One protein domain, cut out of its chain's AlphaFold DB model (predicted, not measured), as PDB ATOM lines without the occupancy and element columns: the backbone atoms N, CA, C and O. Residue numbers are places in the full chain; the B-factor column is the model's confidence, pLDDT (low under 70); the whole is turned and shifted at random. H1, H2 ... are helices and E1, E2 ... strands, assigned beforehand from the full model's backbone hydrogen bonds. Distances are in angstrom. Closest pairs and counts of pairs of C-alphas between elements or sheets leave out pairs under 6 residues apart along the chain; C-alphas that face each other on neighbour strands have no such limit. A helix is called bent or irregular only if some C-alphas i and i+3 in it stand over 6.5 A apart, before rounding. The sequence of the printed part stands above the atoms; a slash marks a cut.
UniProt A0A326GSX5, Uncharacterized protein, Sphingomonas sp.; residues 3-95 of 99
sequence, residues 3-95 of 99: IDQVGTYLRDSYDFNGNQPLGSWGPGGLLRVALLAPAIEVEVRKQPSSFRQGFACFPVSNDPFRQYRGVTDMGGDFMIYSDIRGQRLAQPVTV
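This is residues 3 to 95 of the 99 residues of an uncharacterized protein of Sphingomonas sp. (UniProt A0A326GSX5). A long, narrow two-stranded ribbon makes an arm, with E1 and E2 along one strand and E5 and E6 along the other, and it leads to a loose head built on the short strand pair E3 and E4. In the head, H1 is near E3, H2 follows E4 directly, and two parts stick out, residues 48 to 53 of a long loop and residues 67 to 73, of which 67 to 72 belong to H2. The printed part has 93 residues with two named helices and six named strands in the order E1, E2, E3, H1, E4, H2, E5, E6; its class is mixed, helices and strands, with three antiparallel sheets of two strands, E1 - E6, E2 - E5 and E3 - E4. The whole is extended, with a radius of gyration of the C-alphas of 20.9 A and spans of 65 by 32 by 22 A, the arm making much of the length.

E1, residues 3 to 8, is 14.0 A long and begins at C-alpha 3 (29.006, -51.945, -20.767). E2 is residues 11 to 14, and E3, residues 21 to 26, is 14.8 A long. H1 is residues 32 to 36, neither bent nor irregular, but only just: C-alphas 33 and 36 are 6.1 A apart. E4 is residues 58 to 61. H2, residues 62 to 72, is 15.0 A long and begins at C-alpha 62 (19.380, -38.981, 19.773). E5 is residues 78 to 81. E6, residues 85 to 94, is 20.9 A long and ends at C-alpha 94 (33.076, -56.837, -21.409).

E1 and E6 are antiparallel neighbours at 148 degrees, with N 6 and O 87 at 2.9 A and N 3 and O 93 at 2.8 A, within hydrogen-bond range. E6 bends by 91 degrees at residue 91. E1 runs on into E2 across a break of 2 residues, at 23 degrees. E2 and E5 are antiparallel at 155 degrees, with N 12 and O 80 at 2.9 A. E3 and E4 are antiparallel at 149 degrees, with N 22 and O 60 at 2.8 A. The closest C-alphas of E3 and H1, those of Gly 23 and Ala 34, are 6.3 A apart. H1 and H2 are apart. In H2 every O i to N i+4 pair is within hydrogen-bond range; in H1 0 of 1 is, and 1 of 2 O i to N i+3 pairs.

The C-alphas of Ser 49 and Thr 94, the two farthest apart, are 66.5 A from each other, while those of Ile 3 and Val 95 are 7.3 A apart. The printed part has no cut. The link from H1 to E4, residues 37 to 57, is long. The mean pLDDT of the printed part is 75.3, and residues 31 to 57 are under 70.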
ATOM      1  N   ILE A   3      29.431 -53.159 -21.475       92.69
ATOM      2  CA  ILE A   3      29.006 -51.945 -20.767       92.69
ATOM      3  C   ILE A   3      29.742 -50.750 -21.372       92.69
ATOM      4  O   ILE A   3      30.965 -50.785 -21.463       92.69
ATOM      5  N   ASP A   4      29.031 -49.694 -21.762       95.62
ATOM      6  CA  ASP A   4      29.600 -48.459 -22.324       95.62
ATOM      7  C   ASP A   4      29.411 -47.225 -21.418       95.62
ATOM      8  O   ASP A   4      30.017 -46.178 -21.661       95.62
ATOM      9  N   GLN A   5      28.631 -47.353 -20.344       95.75
ATOM     10  CA  GLN A   5      28.397 -46.305 -19.356       95.75
ATOM     11  C   GLN A   5      28.385 -46.869 -17.931       95.75
ATOM     12  O   GLN A   5      27.844 -47.942 -17.673       95.75
ATOM     13  N   VAL A   6      28.957 -46.113 -16.993       95.00
ATOM     14  CA  VAL A   6      28.944 -46.405 -15.554       95.00
ATOM     15  C   VAL A   6      28.223 -45.276 -14.826       95.00
ATOM     16  O   VAL A   6      28.343 -44.114 -15.205       95.00
ATOM     17  N   GLY A   7      27.450 -45.612 -13.797       96.19
ATOM     18  CA  GLY A   7      26.844 -44.644 -12.888       96.19
ATOM     19  C   GLY A   7      27.461 -44.764 -11.501       96.19
ATOM     20  O   GLY A   7      27.537 -45.868 -10.966       96.19
ATOM     21  N   THR A   8      27.858 -43.640 -10.914       96.88
ATOM     22  CA  THR A   8      28.342 -43.579  -9.529       96.88
ATOM     23  C   THR A   8      27.397 -42.722  -8.701       96.88
ATOM     24  O   THR A   8      26.942 -41.678  -9.163       96.88
ATOM     25  N   TYR A   9      27.117 -43.148  -7.474       97.06
ATOM     26  CA  TYR A   9      26.329 -42.390  -6.506       97.06
ATOM     27  C   TYR A   9      26.899 -42.586  -5.101       97.06
ATOM     28  O   TYR A   9      27.624 -43.549  -4.844       97.06
ATOM     29  N   LEU A  10      26.576 -41.661  -4.204       95.62
ATOM     30  CA  LEU A  10      26.841 -41.784  -2.778       95.62
ATOM     31  C   LEU A  10      25.595 -42.324  -2.081       95.62
ATOM     32  O   LEU A  10      24.474 -41.926  -2.396       95.62
ATOM     33  N   ARG A  11      25.813 -43.223  -1.124       93.94
ATOM     34  CA  ARG A  11      24.793 -43.782  -0.240       93.94
ATOM     35  C   ARG A  11      25.260 -43.571   1.187       93.94
ATOM     36  O   ARG A  11      26.367 -43.989   1.513       93.94
ATOM     37  N   ASP A  12      24.412 -42.978   2.011       85.12
ATOM     38  CA  ASP A  12      24.696 -42.745   3.423       85.12
ATOM     39  C   ASP A  12      23.494 -43.149   4.281       85.12
ATOM     40  O   ASP A  12      22.346 -42.886   3.913       85.12
ATOM     41  N   SER A  13      23.745 -43.832   5.394       85.56
ATOM     42  CA  SER A  13      22.713 -44.169   6.372       85.56
ATOM     43  C   SER A  13      22.651 -43.060   7.411       85.56
ATOM     44  O   SER A  13      23.520 -42.953   8.272       85.56
ATOM     45  N   TYR A  14      21.600 -42.248   7.346       80.12
ATOM     46  CA  TYR A  14      21.289 -41.294   8.398       80.12
ATOM     47  C   TYR A  14      20.528 -42.029   9.505       80.12
ATOM     48  O   TYR A  14      19.293 -42.084   9.504       80.12
ATOM     49  N   ASP A  15      21.294 -42.664  10.391       80.00
ATOM     50  CA  ASP A  15      20.795 -43.425  11.530       80.00
ATOM     51  C   ASP A  15      21.011 -42.688  12.858       80.00
ATOM     52  O   ASP A  15      21.907 -41.859  13.016       80.00
ATOM     53  N   PHE A  16      20.143 -42.963  13.830       78.38
ATOM     54  CA  PHE A  16      20.214 -42.339  15.150       78.38
ATOM     55  C   PHE A  16      20.946 -43.256  16.131       78.38
ATOM     56  O   PHE A  16      20.344 -43.725  17.101       78.38
ATOM     57  N   ASN A  17      22.235 -43.530  15.893       78.81
ATOM     58  CA  ASN A  17      23.106 -44.347  16.752       78.81
ATOM     59  C   ASN A  17      23.934 -43.500  17.743       78.81
ATOM     60  O   ASN A  17      24.297 -42.361  17.474       78.81
ATOM     61  N   GLY A  18      24.212 -44.029  18.946       83.19
ATOM     62  CA  GLY A  18      24.875 -43.271  20.026       83.19
ATOM     63  C   GLY A  18      24.107 -42.008  20.463       83.19
ATOM     64  O   GLY A  18      22.979 -41.791  20.028       83.19
ATOM     65  N   ASN A  19      24.672 -41.177  21.339       82.75
ATOM     66  CA  ASN A  19      24.053 -39.897  21.705       82.75
ATOM     67  C   ASN A  19      24.701 -38.761  20.902       82.75
ATOM     68  O   ASN A  19      25.789 -38.303  21.243       82.75
ATOM     69  N   GLN A  20      24.056 -38.340  19.813       83.25
ATOM     70  CA  GLN A  20      24.525 -37.259  18.940       83.25
ATOM     71  C   GLN A  20      23.558 -36.069  18.997       83.25
ATOM     72  O   GLN A  20      22.349 -36.280  19.128       83.25
ATOM     73  N   PRO A  21      24.049 -34.821  18.905       84.12
ATOM     74  CA  PRO A  21      23.186 -33.650  18.841       84.12
ATOM     75  C   PRO A  21      22.445 -33.579  17.496       84.12
ATOM     76  O   PRO A  21      23.052 -33.679  16.434       84.12
ATOM     77  N   LEU A  22      21.135 -33.337  17.552       80.25
ATOM     78  CA  LEU A  22      20.226 -33.170  16.408       80.25
ATOM     79  C   LEU A  22      19.816 -31.701  16.185       80.25
ATOM     80  O   LEU A  22      18.949 -31.400  15.363       80.25
ATOM     81  N   GLY A  23      20.433 -30.777  16.926       77.94
ATOM     82  CA  GLY A  23      20.205 -29.334  16.841       77.94
ATOM     83  C   GLY A  23      19.133 -28.810  17.798       77.94
ATOM     84  O   GLY A  23      18.620 -29.537  18.647       77.94
ATOM     85  N   SER A  24      18.812 -27.519  17.674       80.38
ATOM     86  CA  SER A  24      17.837 -26.834  18.533       80.38
ATOM     87  C   SER A  24      16.493 -26.672  17.823       80.38
ATOM     88  O   SER A  24      16.415 -26.002  16.791       80.38
ATOM     89  N   TRP A  25      15.439 -27.256  18.390       78.25
ATOM     90  CA  TRP A  25      14.105 -27.345  17.791       78.25
ATOM     91  C   TRP A  25      13.083 -26.514  18.563       78.25
ATOM     92  O   TRP A  25      13.048 -26.551  19.791       78.25
ATOM     93  N   GLY A  26      12.230 -25.783  17.848       75.38
ATOM     94  CA  GLY A  26      11.069 -25.088  18.406       75.38
ATOM     95  C   GLY A  26       9.826 -25.292  17.533       75.38
ATOM     96  O   GLY A  26       9.893 -26.003  16.531       75.38
ATOM     97  N   PRO A  27       8.686 -24.654  17.849       73.25
ATOM     98  CA  PRO A  27       7.446 -24.808  17.076       73.25
ATOM     99  C   PRO A  27       7.547 -24.427  15.590       73.25
ATOM    100  O   PRO A  27       6.764 -24.908  14.780       73.25
ATOM    101  N   GLY A  28       8.528 -23.599  15.216       75.00
ATOM    102  CA  GLY A  28       8.853 -23.278  13.820       75.00
ATOM    103  C   GLY A  28       9.811 -24.264  13.134       75.00
ATOM    104  O   GLY A  28      10.274 -23.982  12.032       75.00
ATOM    105  N   GLY A  29      10.148 -25.385  13.779       75.69
ATOM    106  CA  GLY A  29      11.123 -26.367  13.306       75.69
ATOM    107  C   GLY A  29      12.551 -26.103  13.798       75.69
ATOM    108  O   GLY A  29      12.772 -25.520  14.862       75.69
ATOM    109  N   LEU A  30      13.531 -26.579  13.025       74.19
ATOM    110  CA  LEU A  30      14.956 -26.495  13.348       74.19
ATOM    111  C   LEU A  30      15.487 -25.057  13.222       74.19
ATOM    112  O   LEU A  30      15.399 -24.435  12.157       74.19
ATOM    113  N   LEU A  31      16.123 -24.547  14.279       69.62
ATOM    114  CA  LEU A  31      16.793 -23.250  14.250       69.62
ATOM    115  C   LEU A  31      18.110 -23.351  13.465       69.62
ATOM    116  O   LEU A  31      19.135 -23.790  13.983       69.62
ATOM    117  N   ARG A  32      18.101 -22.890  12.208       54.34
ATOM    118  CA  ARG A  32      19.253 -22.971  11.284       54.34
ATOM    119  C   ARG A  32      20.513 -22.231  11.762       54.34
ATOM    120  O   ARG A  32      21.600 -22.547  11.295       54.34
ATOM    121  N   VAL A  33      20.392 -21.302  12.714       51.38
ATOM    122  CA  VAL A  33      21.537 -20.600  13.332       51.38
ATOM    123  C   VAL A  33      22.402 -21.552  14.178       51.38
ATOM    124  O   VAL A  33      23.599 -21.327  14.312       51.38
ATOM    125  N   ALA A  34      21.839 -22.655  14.686       47.12
ATOM    126  CA  ALA A  34      22.563 -23.627  15.509       47.12
ATOM    127  C   ALA A  34      23.462 -24.591  14.705       47.12
ATOM    128  O   ALA A  34      24.386 -25.162  15.268       47.12
ATOM    129  N   LEU A  35      23.231 -24.754  13.393       41.16
ATOM    130  CA  LEU A  35      24.020 -25.640  12.516       41.16
ATOM    131  C   LEU A  35      25.426 -25.105  12.195       41.16
ATOM    132  O   LEU A  35      26.285 -25.873  11.776       41.16
ATOM    133  N   LEU A  36      25.653 -23.798  12.363       39.44
ATOM    134  CA  LEU A  36      26.930 -23.129  12.072       39.44
ATOM    135  C   LEU A  36      27.717 -22.756  13.336       39.44
ATOM    136  O   LEU A  36      28.828 -22.246  13.224       39.44
ATOM    137  N   ALA A  37      27.158 -22.985  14.527       40.34
ATOM    138  CA  ALA A  37      27.850 -22.743  15.786       40.34
ATOM    139  C   ALA A  37      28.689 -23.990  16.130       40.34
ATOM    140  O   ALA A  37      28.115 -25.034  16.444       40.34
ATOM    141  N   PRO A  38      30.029 -23.936  16.041       34.59
ATOM    142  CA  PRO A  38      30.885 -25.102  16.232       34.59
ATOM    143  C   PRO A  38      30.868 -25.523  17.694       34.59
ATOM    144  O   PRO A  38      31.630 -24.952  18.456       34.59
ATOM    145  N   ALA A  39      30.007 -26.468  18.095       39.66
ATOM    146  CA  ALA A  39      29.970 -27.034  19.452       39.66
ATOM    147  C   ALA A  39      30.206 -25.991  20.566       39.66
ATOM    148  O   ALA A  39      30.837 -26.281  21.579       39.66
ATOM    149  N   ILE A  40      29.752 -24.751  20.351       40.25
ATOM    150  CA  ILE A  40      29.835 -23.720  21.366       40.25
ATOM    151  C   ILE A  40      28.767 -24.180  22.324       40.25
ATOM    152  O   ILE A  40      27.599 -24.256  21.935       40.25
ATOM    153  N   GLU A  41      29.187 -24.569  23.524       40.53
ATOM    154  CA  GLU A  41      28.325 -24.596  24.688       40.53
ATOM    155  C   GLU A  41      27.517 -23.305  24.633       40.53
ATOM    156  O   GLU A  41      27.982 -22.232  25.019       40.53
ATOM    157  N   VAL A  42      26.304 -23.376  24.079       41.41
ATOM    158  CA  VAL A  42      25.307 -22.352  24.316       41.41
ATOM    159  C   VAL A  42      24.921 -22.632  25.744       41.41
ATOM    160  O   VAL A  42      23.975 -23.358  26.042       41.41
ATOM    161  N   GLU A  43      25.783 -22.134  26.621       37.09
ATOM    162  CA  GLU A  43      25.583 -21.993  28.031       37.09
ATOM    163  C   GLU A  43      24.166 -21.443  28.132       37.09
ATOM    164  O   GLU A  43      23.876 -20.315  27.724       37.09
ATOM    165  N   VAL A  44      23.249 -22.288  28.611       43.56
ATOM    166  CA  VAL A  44      21.799 -22.044  28.732       43.56
ATOM    167  C   VAL A  44      21.498 -20.784  29.573       43.56
ATOM    168  O   VAL A  44      20.353 -20.420  29.824       43.56
ATOM    169  N   ARG A  45      22.532 -20.063  30.007       36.47
ATOM    170  CA  ARG A  45      22.507 -19.026  31.014       36.47
ATOM    171  C   ARG A  45      22.368 -17.604  30.488       36.47
ATOM    172  O   ARG A  45      22.068 -16.730  31.298       36.47
ATOM    173  N   LYS A  46      22.529 -17.331  29.189       38.97
ATOM    174  CA  LYS A  46      22.260 -15.989  28.635       38.97
ATOM    175  C   LYS A  46      21.588 -16.072  27.268       38.97
ATOM    176  O   LYS A  46      22.239 -15.993  26.233       38.97
ATOM    177  N   GLN A  47      20.262 -16.216  27.287       42.38
ATOM    178  CA  GLN A  47      19.415 -16.029  26.108       42.38
ATOM    179  C   GLN A  47      19.698 -14.645  25.494       42.38
ATOM    180  O   GLN A  47      19.515 -13.638  26.182       42.38
ATOM    181  N   PRO A  48      20.143 -14.553  24.228       38.84
ATOM    182  CA  PRO A  48      20.240 -13.270  23.557       38.84
ATOM    183  C   PRO A  48      18.833 -12.688  23.388       38.84
ATOM    184  O   PRO A  48      17.899 -13.360  22.946       38.84
ATOM    185  N   SER A  49      18.700 -11.411  23.737       42.03
ATOM    186  CA  SER A  49      17.476 -10.595  23.749       42.03
ATOM    187  C   SER A  49      16.796 -10.410  22.382       42.03
ATOM    188  O   SER A  49      15.820  -9.675  22.270       42.03
ATOM    189  N   SER A  50      17.285 -11.081  21.340       43.25
ATOM    190  CA  SER A  50      16.726 -11.103  19.988       43.25
ATOM    191  C   SER A  50      15.838 -12.324  19.704       43.25
ATOM    192  O   SER A  50      15.369 -12.478  18.573       43.25
ATOM    193  N   PHE A  51      15.542 -13.162  20.708       46.28
ATOM    194  CA  PHE A  51      14.430 -14.114  20.623       46.28
ATOM    195  C   PHE A  51      13.132 -13.332  20.414       46.28
ATOM    196  O   PHE A  51      12.611 -12.690  21.327       46.28
ATOM    197  N   ARG A  52      12.611 -13.372  19.184       42.47
ATOM    198  CA  ARG A  52      11.253 -12.921  18.890       42.47
ATOM    199  C   ARG A  52      10.320 -13.593  19.896       42.47
ATOM    200  O   ARG A  52      10.327 -14.815  20.026       42.47
ATOM    201  N   GLN A  53       9.585 -12.760  20.624       40.25
ATOM    202  CA  GLN A  53       8.495 -13.105  21.531       40.25
ATOM    203  C   GLN A  53       7.809 -14.425  21.131       40.25
ATOM    204  O   GLN A  53       7.182 -14.500  20.076       40.25
ATOM    205  N   GLY A  54       7.925 -15.449  21.983       45.28
ATOM    206  CA  GLY A  54       6.934 -16.527  22.040       45.28
ATOM    207  C   GLY A  54       7.405 -17.967  21.845       45.28
ATOM    208  O   GLY A  54       6.627 -18.857  22.171       45.28
ATOM    209  N   PHE A  55       8.627 -18.249  21.382       51.09
ATOM    210  CA  PHE A  55       9.002 -19.640  21.076       51.09
ATOM    211  C   PHE A  55      10.391 -20.023  21.589       51.09
ATOM    212  O   PHE A  55      11.401 -19.586  21.046       51.09
ATOM    213  N   ALA A  56      10.442 -20.869  22.623       62.88
ATOM    214  CA  ALA A  56      11.673 -21.501  23.086       62.88
ATOM    215  C   ALA A  56      12.129 -22.578  22.086       62.88
ATOM    216  O   ALA A  56      11.311 -23.349  21.581       62.88
ATOM    217  N   CYS A  57      13.432 -22.618  21.801       67.38
ATOM    218  CA  CYS A  57      14.063 -23.713  21.065       67.38
ATOM    219  C   CYS A  57      14.847 -24.579  22.054       67.38
ATOM    220  O   CYS A  57      15.598 -24.040  22.868       67.38
ATOM    221  N   PHE A  58      14.700 -25.896  21.972       74.69
ATOM    222  CA  PHE A  58      15.325 -26.851  22.884       74.69
ATOM    223  C   PHE A  58      16.370 -27.685  22.142       74.69
ATOM    224  O   PHE A  58      16.085 -28.134  21.030       74.69
ATOM    225  N   PRO A  59      17.564 -27.900  22.719       77.25
ATOM    226  CA  PRO A  59      18.524 -28.828  22.146       77.25
ATOM    227  C   PRO A  59      17.936 -30.240  22.186       77.25
ATOM    228  O   PRO A  59      17.464 -30.702  23.225       77.25
ATOM    229  N   VAL A  60      17.967 -30.920  21.049       82.38
ATOM    230  CA  VAL A  60      17.534 -32.308  20.906       82.38
ATOM    231  C   VAL A  60      18.760 -33.139  20.566       82.38
ATOM    232  O   VAL A  60      19.599 -32.725  19.767       82.38
ATOM    233  N   SER A  61      18.871 -34.314  21.173       85.69
ATOM    234  CA  SER A  61      19.852 -35.330  20.803       85.69
ATOM    235  C   SER A  61      19.150 -36.647  20.474       85.69
ATOM    236  O   SER A  61      17.924 -36.757  20.594       85.69
ATOM    237  N   ASN A  62      19.919 -37.653  20.066       88.31
ATOM    238  CA  ASN A  62      19.380 -38.981  19.773       88.31
ATOM    239  C   ASN A  62      18.625 -39.579  20.971       88.31
ATOM    240  O   ASN A  62      17.622 -40.256  20.768       88.31
ATOM    241  N   ASP A  63      19.053 -39.321  22.209       88.25
ATOM    242  CA  ASP A  63      18.431 -39.916  23.400       88.25
ATOM    243  C   ASP A  63      16.973 -39.449  23.620       88.25
ATOM    244  O   ASP A  63      16.082 -40.304  23.613       88.25
ATOM    245  N   PRO A  64      16.662 -38.136  23.719       86.88
ATOM    246  CA  PRO A  64      15.277 -37.658  23.729       86.88
ATOM    247  C   PRO A  64      14.482 -38.060  22.482       86.88
ATOM    248  O   PRO A  64      13.291 -38.357  22.578       86.88
ATOM    249  N   PHE A  65      15.120 -38.110  21.307       87.06
ATOM    250  CA  PHE A  65      14.450 -38.528  20.075       87.06
ATOM    251  C   PHE A  65      14.013 -40.001  20.116       87.06
ATOM    252  O   PHE A  65      12.895 -40.330  19.724       87.06
ATOM    253  N   ARG A  66      14.844 -40.899  20.657       88.25
ATOM    254  CA  ARG A  66      14.474 -42.309  20.863       88.25
ATOM    255  C   ARG A  66      13.347 -42.466  21.877       88.25
ATOM    256  O   ARG A  66      12.472 -43.301  21.669       88.25
ATOM    257  N   GLN A  67      13.338 -41.663  22.943       89.88
ATOM    258  CA  GLN A  67      12.225 -41.652  23.901       89.88
ATOM    259  C   GLN A  67      10.916 -41.239  23.218       89.88
ATOM    260  O   GLN A  67       9.901 -41.911  23.382       89.88
ATOM    261  N   TYR A  68      10.955 -40.186  22.394       88.38
ATOM    262  CA  TYR A  68       9.817 -39.760  21.580       88.38
ATOM    263  C   TYR A  68       9.332 -40.869  20.632       88.38
ATOM    264  O   TYR A  68       8.132 -41.153  20.593       88.38
ATOM    265  N   ARG A  69      10.248 -41.551  19.925       90.12
ATOM    266  CA  ARG A  69       9.922 -42.725  19.094       90.12
ATOM    267  C   ARG A  69       9.220 -43.810  19.909       90.12
ATOM    268  O   ARG A  69       8.205 -44.328  19.471       90.12
ATOM    269  N   GLY A  70       9.714 -44.111  21.110       91.75
ATOM    270  CA  GLY A  70       9.143 -45.147  21.976       91.75
ATOM    271  C   GLY A  70       7.707 -44.881  22.440       91.75
ATOM    272  O   GLY A  70       6.998 -45.832  22.754       91.75
ATOM    273  N   VAL A  71       7.267 -43.617  22.481       95.38
ATOM    274  CA  VAL A  71       5.907 -43.247  22.920       95.38
ATOM    275  C   VAL A  71       4.959 -42.897  21.776       95.38
ATOM    276  O   VAL A  71       3.749 -43.007  21.943       95.38
ATOM    277  N   THR A  72       5.483 -42.448  20.635       92.50
ATOM    278  CA  THR A  72       4.663 -41.999  19.496       92.50
ATOM    279  C   THR A  72       4.682 -42.955  18.312       92.50
ATOM    280  O   THR A  72       3.816 -42.845  17.451       92.50
ATOM    281  N   ASP A  73       5.677 -43.844  18.244       89.12
ATOM    282  CA  ASP A  73       6.015 -44.647  17.061       89.12
ATOM    283  C   ASP A  73       6.297 -43.797  15.799       89.12
ATOM    284  O   ASP A  73       6.282 -44.279  14.670       89.12
ATOM    285  N   MET A  74       6.569 -42.498  15.981       86.88
ATOM    286  CA  MET A  74       6.864 -41.554  14.903       86.88
ATOM    287  C   MET A  74       8.368 -41.312  14.761       86.88
ATOM    288  O   MET A  74       9.098 -41.239  15.747       86.88
ATOM    289  N   GLY A  75       8.819 -41.087  13.524       84.94
ATOM    290  CA  GLY A  75      10.229 -40.900  13.164       84.94
ATOM    291  C   GLY A  75      10.791 -42.117  12.423       84.94
ATOM    292  O   GLY A  75      10.039 -42.991  12.003       84.94
ATOM    293  N   GLY A  76      12.109 -42.176  12.229       82.62
ATOM    294  CA  GLY A  76      12.755 -43.305  11.556       82.62
ATOM    295  C   GLY A  76      14.127 -42.950  11.004       82.62
ATOM    296  O   GLY A  76      14.450 -41.776  10.866       82.62
ATOM    297  N   ASP A  77      14.922 -43.975  10.722       83.38
ATOM    298  CA  ASP A  77      16.219 -43.844  10.059       83.38
ATOM    299  C   ASP A  77      16.002 -43.684   8.545       83.38
ATOM    300  O   ASP A  77      15.071 -44.265   7.977       83.38
ATOM    301  N   PHE A  78      16.850 -42.901   7.875       83.62
ATOM    302  CA  PHE A  78      16.718 -42.639   6.439       83.62
ATOM    303  C   PHE A  78      17.975 -43.060   5.691       83.62
ATOM    304  O   PHE A  78      19.097 -42.803   6.119       83.62
ATOM    305  N   MET A  79      17.789 -43.654   4.516       89.38
ATOM    306  CA  MET A  79      18.876 -43.814   3.559       89.38
ATOM    307  C   MET A  79      18.913 -42.589   2.654       89.38
ATOM    308  O   MET A  79      17.943 -42.306   1.949       89.38
ATOM    309  N   ILE A  80      20.035 -41.882   2.658       89.50
ATOM    310  CA  ILE A  80      20.274 -40.737   1.790       89.50
ATOM    311  C   ILE A  80      21.053 -41.226   0.573       89.50
ATOM    312  O   ILE A  80      22.065 -41.920   0.694       89.50
ATOM    313  N   TYR A  81      20.569 -40.856  -0.607       94.69
ATOM    314  CA  TYR A  81      21.225 -41.131  -1.877       94.69
ATOM    315  C   TYR A  81      21.546 -39.807  -2.557       94.69
ATOM    316  O   TYR A  81      20.715 -38.897  -2.561       94.69
ATOM    317  N   SER A  82      22.735 -39.695  -3.145       94.88
ATOM    318  CA  SER A  82      22.975 -38.644  -4.130       94.88
ATOM    319  C   SER A  82      22.288 -38.990  -5.446       94.88
ATOM    320  O   SER A  82      21.989 -40.154  -5.725       94.88
ATOM    321  N   ASP A  83      22.167 -37.993  -6.315       96.50
ATOM    322  CA  ASP A  83      21.905 -38.251  -7.725       96.50
ATOM    323  C   ASP A  83      23.002 -39.146  -8.323       96.50
ATOM    324  O   ASP A  83      24.167 -39.122  -7.898       96.50
ATOM    325  N   ILE A  84      22.625 -39.943  -9.323       97.62
ATOM    326  CA  ILE A  84      23.563 -40.791 -10.056       97.62
ATOM    327  C   ILE A  84      24.316 -39.924 -11.059       97.62
ATOM    328  O   ILE A  84      23.730 -39.340 -11.971       97.62
ATOM    329  N   ARG A  85      25.643 -39.914 -10.954       97.12
ATOM    330  CA  ARG A  85      26.509 -39.327 -11.972       97.12
ATOM    331  C   ARG A  85      26.891 -40.389 -12.995       97.12
ATOM    332  O   ARG A  85      27.677 -41.288 -12.705       97.12
ATOM    333  N   GLY A  86      26.343 -40.261 -14.200       96.69
ATOM    334  CA  GLY A  86      26.721 -41.084 -15.346       96.69
ATOM    335  C   GLY A  86      28.058 -40.650 -15.951       96.69
ATOM    336  O   GLY A  86      28.299 -39.461 -16.159       96.69
ATOM    337  N   GLN A  87      28.906 -41.617 -16.280       96.19
ATOM    338  CA  GLN A  87      30.134 -41.429 -17.037       96.19
ATOM    339  C   GLN A  87      30.188 -42.445 -18.175       96.19
ATOM    340  O   GLN A  87      30.156 -43.657 -17.955       96.19
ATOM    341  N   ARG A  88      30.300 -41.939 -19.405       96.25
ATOM    342  CA  ARG A  88      30.563 -42.783 -20.567       96.25
ATOM    343  C   ARG A  88      32.006 -43.271 -20.527       96.25
ATOM    344  O   ARG A  88      32.921 -42.494 -20.242       96.25
ATOM    345  N   LEU A  89      32.205 -44.548 -20.810       94.94
ATOM    346  CA  LEU A  89      33.530 -45.141 -20.901       94.94
ATOM    347  C   LEU A  89      34.171 -44.769 -22.239       94.94
ATOM    348  O   LEU A  89      33.489 -44.643 -23.254       94.94
ATOM    349  N   ALA A  90      35.497 -44.613 -22.245       94.38
ATOM    350  CA  ALA A  90      36.236 -44.344 -23.478       94.38
ATOM    351  C   ALA A  90      36.084 -45.492 -24.492       94.38
ATOM    352  O   ALA A  90      36.074 -45.257 -25.698       94.38
ATOM    353  N   GLN A  91      35.952 -46.724 -23.994       95.00
ATOM    354  CA  GLN A  91      35.655 -47.920 -24.773       95.00
ATOM    355  C   GLN A  91      34.749 -48.854 -23.955       95.00
ATOM    356  O   GLN A  91      34.870 -48.877 -22.726       95.00
ATOM    357  N   PRO A  92      33.862 -49.631 -24.600       93.75
ATOM    358  CA  PRO A  92      33.024 -50.592 -23.895       93.75
ATOM    359  C   PRO A  92      33.839 -51.692 -23.200       93.75
ATOM    360  O   PRO A  92      34.773 -52.243 -23.780       93.75
ATOM    361  N   VAL A  93      33.447 -52.062 -21.980       93.19
ATOM    362  CA  VAL A  93      34.071 -53.142 -21.198       93.19
ATOM    363  C   VAL A  93      33.190 -54.388 -21.236       93.19
ATOM    364  O   VAL A  93      31.981 -54.312 -21.023       93.19
ATOM    365  N   THR A  94      33.789 -55.553 -21.487       92.81
ATOM    366  CA  THR A  94      33.076 -56.837 -21.409       92.81
ATOM    367  C   THR A  94      33.117 -57.359 -19.981       92.81
ATOM    368  O   THR A  94      34.193 -57.590 -19.439       92.81
ATOM    369  N   VAL A  95      31.944 -57.576 -19.386       88.25
ATOM    370  CA  VAL A  95      31.820 -58.144 -18.039       88.25
ATOM    371  C   VAL A  95      31.308 -59.578 -18.138       88.25
ATOM    372  O   VAL A  95      30.320 -59.853 -18.830       88.25
TER     373      VAL A  95